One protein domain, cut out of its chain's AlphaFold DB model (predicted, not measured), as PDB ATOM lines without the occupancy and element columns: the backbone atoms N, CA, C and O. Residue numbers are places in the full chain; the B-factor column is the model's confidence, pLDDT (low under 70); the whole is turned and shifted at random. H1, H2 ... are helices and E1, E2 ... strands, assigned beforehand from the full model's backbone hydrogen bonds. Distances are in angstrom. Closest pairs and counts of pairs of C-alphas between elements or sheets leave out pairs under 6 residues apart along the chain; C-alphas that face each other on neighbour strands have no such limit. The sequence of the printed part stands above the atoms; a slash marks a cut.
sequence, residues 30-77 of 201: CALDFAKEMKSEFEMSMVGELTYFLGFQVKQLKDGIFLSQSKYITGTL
ATOM      1  N   CYS A  30     -50.833  -6.009  11.323       60.69
ATOM      2  CA  CYS A  30     -51.879  -6.227  12.333       60.69
ATOM      3  C   CYS A  30     -52.443  -4.938  12.954       60.69
ATOM      4  O   CYS A  30     -53.636  -4.861  13.245       60.69
ATOM      5  N   ALA A  31     -51.617  -3.905  13.158       63.19
ATOM      6  CA  ALA A  31     -52.087  -2.644  13.738       63.19
ATOM      7  C   ALA A  31     -53.015  -1.873  12.781       63.19
ATOM      8  O   ALA A  31     -53.938  -1.188  13.229       63.19
ATOM      9  N   LEU A  32     -52.790  -1.996  11.467       68.81
ATOM     10  CA  LEU A  32     -53.625  -1.371  10.443       68.81
ATOM     11  C   LEU A  32     -54.959  -2.094  10.287       68.81
ATOM     12  O   LEU A  32     -55.983  -1.428  10.143       68.81
ATOM     13  N   ASP A  33     -54.968  -3.424  10.337       72.88
ATOM     14  CA  ASP A  33     -56.209  -4.192  10.228       72.88
ATOM     15  C   ASP A  33     -57.086  -4.030  11.471       72.88
ATOM     16  O   ASP A  33     -58.277  -3.748  11.341       72.88
ATOM     17  N   PHE A  34     -56.484  -4.014  12.665       71.06
ATOM     18  CA  PHE A  34     -57.193  -3.654  13.894       71.06
ATOM     19  C   PHE A  34     -57.773  -2.232  13.832       71.06
ATOM     20  O   PHE A  34     -58.922  -1.996  14.202       71.06
ATOM     21  N   ALA A  35     -57.005  -1.264  13.322       68.38
ATOM     22  CA  ALA A  35     -57.491   0.101  13.148       68.38
ATOM     23  C   ALA A  35     -58.662   0.197  12.154       68.38
ATOM     24  O   ALA A  35     -59.551   1.030  12.347       68.38
ATOM     25  N   LYS A  36     -58.678  -0.632  11.099       74.25
ATOM     26  CA  LYS A  36     -59.788  -0.694  10.135       74.25
ATOM     27  C   LYS A  36     -61.048  -1.279  10.770       74.25
ATOM     28  O   LYS A  36     -62.100  -0.669  10.606       74.25
ATOM     29  N   GLU A  37     -60.938  -2.383  11.510       75.88
ATOM     30  CA  GLU A  37     -62.074  -2.986  12.229       75.88
ATOM     31  C   GLU A  37     -62.654  -2.025  13.274       75.88
ATOM     32  O   GLU A  37     -63.860  -1.776  13.317       75.88
ATOM     33  N   MET A  38     -61.794  -1.382  14.069       72.06
ATOM     34  CA  MET A  38     -62.236  -0.398  15.061       72.06
ATOM     35  C   MET A  38     -62.927   0.808  14.413       72.06
ATOM     36  O   MET A  38     -63.839   1.380  15.001       72.06
ATOM     37  N   LYS A  39     -62.526   1.188  13.196       74.69
ATOM     38  CA  LYS A  39     -63.148   2.284  12.443       74.69
ATOM     39  C   LYS A  39     -64.444   1.878  11.728       74.69
ATOM     40  O   LYS A  39     -65.253   2.756  11.431       74.69
ATOM     41  N   SER A  40     -64.643   0.595  11.411       77.06
ATOM     42  CA  SER A  40     -65.904   0.121  10.823       77.06
ATOM     43  C   SER A  40     -67.016  -0.002  11.860       77.06
ATOM     44  O   SER A  40     -68.173   0.224  11.520       77.06
ATOM     45  N   GLU A  41     -66.665  -0.321  13.106       71.88
ATOM     46  CA  GLU A  41     -67.622  -0.450  14.215       71.88
ATOM     47  C   GLU A  41     -67.844   0.871  14.971       71.88
ATOM     48  O   GLU A  41     -68.928   1.119  15.499       71.88
ATOM     49  N   PHE A  42     -66.841   1.757  15.007       69.62
ATOM     50  CA  PHE A  42     -66.894   3.012  15.759       69.62
ATOM     51  C   PHE A  42     -66.420   4.198  14.906       69.62
ATOM     52  O   PHE A  42     -65.456   4.085  14.151       69.62
ATOM     53  N   GLU A  43     -67.045   5.375  15.056       63.00
ATOM     54  CA  GLU A  43     -66.620   6.625  14.394       63.00
ATOM     55  C   GLU A  43     -65.273   7.128  14.951       63.00
ATOM     56  O   GLU A  43     -65.193   8.073  15.736       63.00
ATOM     57  N   MET A  44     -64.185   6.463  14.565       64.62
ATOM     58  CA  MET A  44     -62.838   6.710  15.071       64.62
ATOM     59  C   MET A  44     -61.879   7.134  13.955       64.62
ATOM     60  O   MET A  44     -61.904   6.636  12.828       64.62
ATOM     61  N   SER A  45     -60.975   8.059  14.280       62.31
ATOM     62  CA  SER A  45     -59.886   8.492  13.402       62.31
ATOM     63  C   SER A  45     -58.538   8.076  13.977       62.31
ATOM     64  O   SER A  45     -58.310   8.218  15.179       62.31
ATOM     65  N   MET A  46     -57.622   7.636  13.113       61.44
ATOM     66  CA  MET A  46     -56.238   7.377  13.501       61.44
ATOM     67  C   MET A  46     -55.598   8.669  13.999       61.44
ATOM     68  O   MET A  46     -55.414   9.621  13.242       61.44
ATOM     69  N   VAL A  47     -55.255   8.692  15.283       61.97
ATOM     70  CA  VAL A  47     -54.326   9.681  15.817       61.97
ATOM     71  C   VAL A  47     -52.963   9.232  15.311       61.97
ATOM     72  O   VAL A  47     -52.576   8.093  15.565       61.97
ATOM     73  N   GLY A  48     -52.306  10.064  14.502       69.50
ATOM     74  CA  GLY A  48     -51.003   9.754  13.915       69.50
ATOM     75  C   GLY A  48     -49.920   9.497  14.967       69.50
ATOM     76  O   GLY A  48     -50.195   9.275  16.145       69.50
ATOM     77  N   GLU A  49     -48.659   9.535  14.548       70.19
ATOM     78  CA  GLU A  49     -47.540   9.272  15.454       70.19
ATOM     79  C   GLU A  49     -47.619  10.130  16.729       70.19
ATOM     80  O   GLU A  49     -47.875  11.338  16.692       70.19
ATOM     81  N   LEU A  50     -47.439   9.477  17.880       75.50
ATOM     82  CA  LEU A  50     -47.507  10.127  19.181       75.50
ATOM     83  C   LEU A  50     -46.353  11.123  19.286       75.50
ATOM     84  O   LEU A  50     -45.208  10.716  19.439       75.50
ATOM     85  N   THR A  51     -46.655  12.417  19.218       78.56
ATOM     86  CA  THR A  51     -45.641  13.483  19.271       78.56
ATOM     87  C   THR A  51     -45.460  14.068  20.667       78.56
ATOM     88  O   THR A  51     -44.392  14.597  20.976       78.56
ATOM     89  N   TYR A  52     -46.477  13.970  21.527       78.94
ATOM     90  CA  TYR A  52     -46.441  14.449  22.907       78.94
ATOM     91  C   TYR A  52     -47.218  13.518  23.835       78.94
ATOM     92  O   TYR A  52     -48.330  13.102  23.514       78.94
ATOM     93  N   PHE A  53     -46.655  13.247  25.010       78.12
ATOM     94  CA  PHE A  53     -47.306  12.471  26.060       78.12
ATOM     95  C   PHE A  53     -46.882  12.978  27.439       78.12
ATOM     96  O   PHE A  53     -45.690  13.063  27.723       78.12
ATOM     97  N   LEU A  54     -47.851  13.349  28.288       77.69
ATOM     98  CA  LEU A  54     -47.615  13.883  29.643       77.69
ATOM     99  C   LEU A  54     -46.536  14.986  29.698       77.69
ATOM    100  O   LEU A  54     -45.703  15.023  30.597       77.69
ATOM    101  N   GLY A  55     -46.520  15.867  28.693       72.19
ATOM    102  CA  GLY A  55     -45.547  16.958  28.596       72.19
ATOM    103  C   GLY A  55     -44.192  16.578  27.984       72.19
ATOM    104  O   GLY A  55     -43.426  17.457  27.593       72.19
ATOM    105  N   PHE A  56     -43.894  15.294  27.814       77.38
ATOM    106  CA  PHE A  56     -42.719  14.857  27.071       77.38
ATOM    107  C   PHE A  56     -43.009  14.899  25.574       77.38
ATOM    108  O   PHE A  56     -43.972  14.300  25.095       77.38
ATOM    109  N   GLN A  57     -42.156  15.585  24.823       86.06
ATOM    110  CA  GLN A  57     -42.069  15.423  23.382       86.06
ATOM    111  C   GLN A  57     -41.508  14.034  23.081       86.06
ATOM    112  O   GLN A  57     -40.461  13.658  23.607       86.06
ATOM    113  N   VAL A  58     -42.193  13.302  22.215       86.62
ATOM    114  CA  VAL A  58     -41.827  11.957  21.780       86.62
ATOM    115  C   VAL A  58     -41.370  12.043  20.325       86.62
ATOM    116  O   VAL A  58     -42.061  12.619  19.485       86.62
ATOM    117  N   LYS A  59     -40.182  11.514  20.031       83.38
ATOM    118  CA  LYS A  59     -39.656  11.364  18.670       83.38
ATOM    119  C   LYS A  59     -39.323   9.900  18.432       83.38
ATOM    120  O   LYS A  59     -38.416   9.364  19.066       83.38
ATOM    121  N   GLN A  60     -40.048   9.262  17.527       82.88
ATOM    122  CA  GLN A  60     -39.741   7.915  17.068       82.88
ATOM    123  C   GLN A  60     -38.555   7.991  16.092       82.88
ATOM    124  O   GLN A  60     -38.603   8.695  15.084       82.88
ATOM    125  N   LEU A  61     -37.455   7.320  16.424       82.75
ATOM    126  CA  LEU A  61     -36.248   7.193  15.607       82.75
ATOM    127  C   LEU A  61     -36.115   5.737  15.141       82.75
ATOM    128  O   LEU A  61     -36.744   4.838  15.693       82.75
ATOM    129  N   LYS A  62     -35.256   5.490  14.146       81.94
ATOM    130  CA  LYS A  62     -35.034   4.135  13.605       81.94
ATOM    131  C   LYS A  62     -34.551   3.133  14.662       81.94
ATOM    132  O   LYS A  62     -34.916   1.968  14.587       81.94
ATOM    133  N   ASP A  63     -33.808   3.615  15.660       82.38
ATOM    134  CA  ASP A  63     -33.173   2.786  16.692       82.38
ATOM    135  C   ASP A  63     -33.863   2.889  18.068       82.38
ATOM    136  O   ASP A  63     -33.357   2.362  19.058       82.38
ATOM    137  N   GLY A  64     -35.003   3.588  18.173       73.69
ATOM    138  CA  GLY A  64     -35.735   3.715  19.437       73.69
ATOM    139  C   GLY A  64     -36.582   4.978  19.565       73.69
ATOM    140  O   GLY A  64     -36.813   5.708  18.606       73.69
ATOM    141  N   ILE A  65     -37.056   5.252  20.780       83.81
ATOM    142  CA  ILE A  65     -37.895   6.416  21.091       83.81
ATOM    143  C   ILE A  65     -37.076   7.426  21.893       83.81
ATOM    144  O   ILE A  65     -36.530   7.100  22.946       83.81
ATOM    145  N   PHE A  66     -37.027   8.671  21.425       81.31
ATOM    146  CA  PHE A  66     -36.415   9.783  22.141       81.31
ATOM    147  C   PHE A  66     -37.489  10.624  22.837       81.31
ATOM    148  O   PHE A  66     -38.383  11.168  22.187       81.31
ATOM    149  N   LEU A  67     -37.388  10.742  24.162       84.56
ATOM    150  CA  LEU A  67     -38.265  11.567  24.990       84.56
ATOM    151  C   LEU A  67     -37.543  12.857  25.390       84.56
ATOM    152  O   LEU A  67     -36.386  12.820  25.804       84.56
ATOM    153  N   SER A  68     -38.214  14.005  25.292       80.81
ATOM    154  CA  SER A  68     -37.618  15.306  25.613       80.81
ATOM    155  C   SER A  68     -38.606  16.267  26.263       80.81
ATOM    156  O   SER A  68     -39.741  16.391  25.826       80.81
ATOM    157  N   GLN A  69     -38.150  17.017  27.264       80.88
ATOM    158  CA  GLN A  69     -38.882  18.150  27.847       80.88
ATOM    159  C   GLN A  69     -38.350  19.504  27.351       80.88
ATOM    160  O   GLN A  69     -38.582  20.532  27.982       80.88
ATOM    161  N   SER A  70     -37.632  19.525  26.222       75.38
ATOM    162  CA  SER A  70     -37.000  20.735  25.669       75.38
ATOM    163  C   SER A  70     -37.961  21.920  25.569       75.38
ATOM    164  O   SER A  70     -37.581  23.032  25.904       75.38
ATOM    165  N   LYS A  71     -39.228  21.680  25.211       71.75
ATOM    166  CA  LYS A  71     -40.269  22.713  25.129       71.75
ATOM    167  C   LYS A  71     -40.544  23.411  26.467       71.75
ATOM    168  O   LYS A  71     -40.779  24.616  26.464       71.75
ATOM    169  N   TYR A  72     -40.491  22.683  27.585       68.44
ATOM    170  CA  TYR A  72     -40.594  23.293  28.912       68.44
ATOM    171  C   TYR A  72     -39.385  24.167  29.178       68.44
ATOM    172  O   TYR A  72     -39.562  25.336  29.483       68.44
ATOM    173  N   ILE A  73     -38.186  23.628  28.949       69.69
ATOM    174  CA  ILE A  73     -36.934  24.356  29.158       69.69
ATOM    175  C   ILE A  73     -36.944  25.652  28.345       69.69
ATOM    176  O   ILE A  73     -36.761  26.708  28.931       69.69
ATOM    177  N   THR A  74     -37.241  25.601  27.040       70.56
ATOM    178  CA  THR A  74     -37.281  26.778  26.154       70.56
ATOM    179  C   THR A  74     -38.285  27.837  26.613       70.56
ATOM    180  O   THR A  74     -37.978  29.020  26.530       70.56
ATOM    181  N   GLY A  75     -39.458  27.437  27.117       66.44
ATOM    182  CA  GLY A  75     -40.467  28.367  27.638       66.44
ATOM    183  C   GLY A  75     -40.167  28.910  29.039       66.44
ATOM    184  O   GLY A  75     -40.744  29.918  29.434       66.44
ATOM    185  N   THR A  76     -39.272  28.263  29.789       66.62
ATOM    186  CA  THR A  76     -38.890  28.663  31.151       66.62
ATOM    187  C   THR A  76     -37.485  29.253  31.243       66.62
ATOM    188  O   THR A  76     -37.061  29.580  32.343       66.62
ATOM    189  N   LEU A  77     -36.750  29.417  30.134       65.88
ATOM    190  CA  LEU A  77     -35.405  30.022  30.152       65.88
ATOM    191  C   LEU A  77     -35.411  31.449  30.722       65.88
ATOM    192  O   LEU A  77     -34.449  31.852  31.368       65.88
TER     193      LEU A  77
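What this domain is: This is residues 30 to 77 of the 201 residues of a protein of Vitis vinifera (UniProt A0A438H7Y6). What shape is it? A two-stranded hairpin, E1 and E2, stands between helix H1 at one end and helix H2 at the other; residues 42 to 55, with no named element, join H1 to it. What is printed? 48 residues, mixed helices and strands in the order H1, E1, E2, H2, are extended and flat, with a radius of gyration of the C-alphas of 15.4 A and spans of 47 by 26 by 11 A.

Where its parts are: Where does it begin? H1, residues 30 to 41, runs 16.9 A from C-alpha 30 at (-51.879, -6.227, 12.333). What follows? E1, residues 56 to 61, spans 15.2 A; E2, residues 64 to 68, 13.3 A; H2, residues 70 to 76, 9.8 A, ending at (-38.890, 28.663, 31.151).

How they stand to each other: How do the strands pair? E1 and E2 are an antiparallel hairpin at 154 degrees, with N 59 and O 66 2.8 A apart, within hydrogen-bond range. And the helices? H1 is apart from E2 and H2; in both helices every O i to N i+4 pair is within hydrogen-bond range.

The domain as a whole: Which link is long? H1 to E1, 14 residues; the printed part has no cut. Where is confidence low? Sixteen residues are under 70, among them 42 to 48.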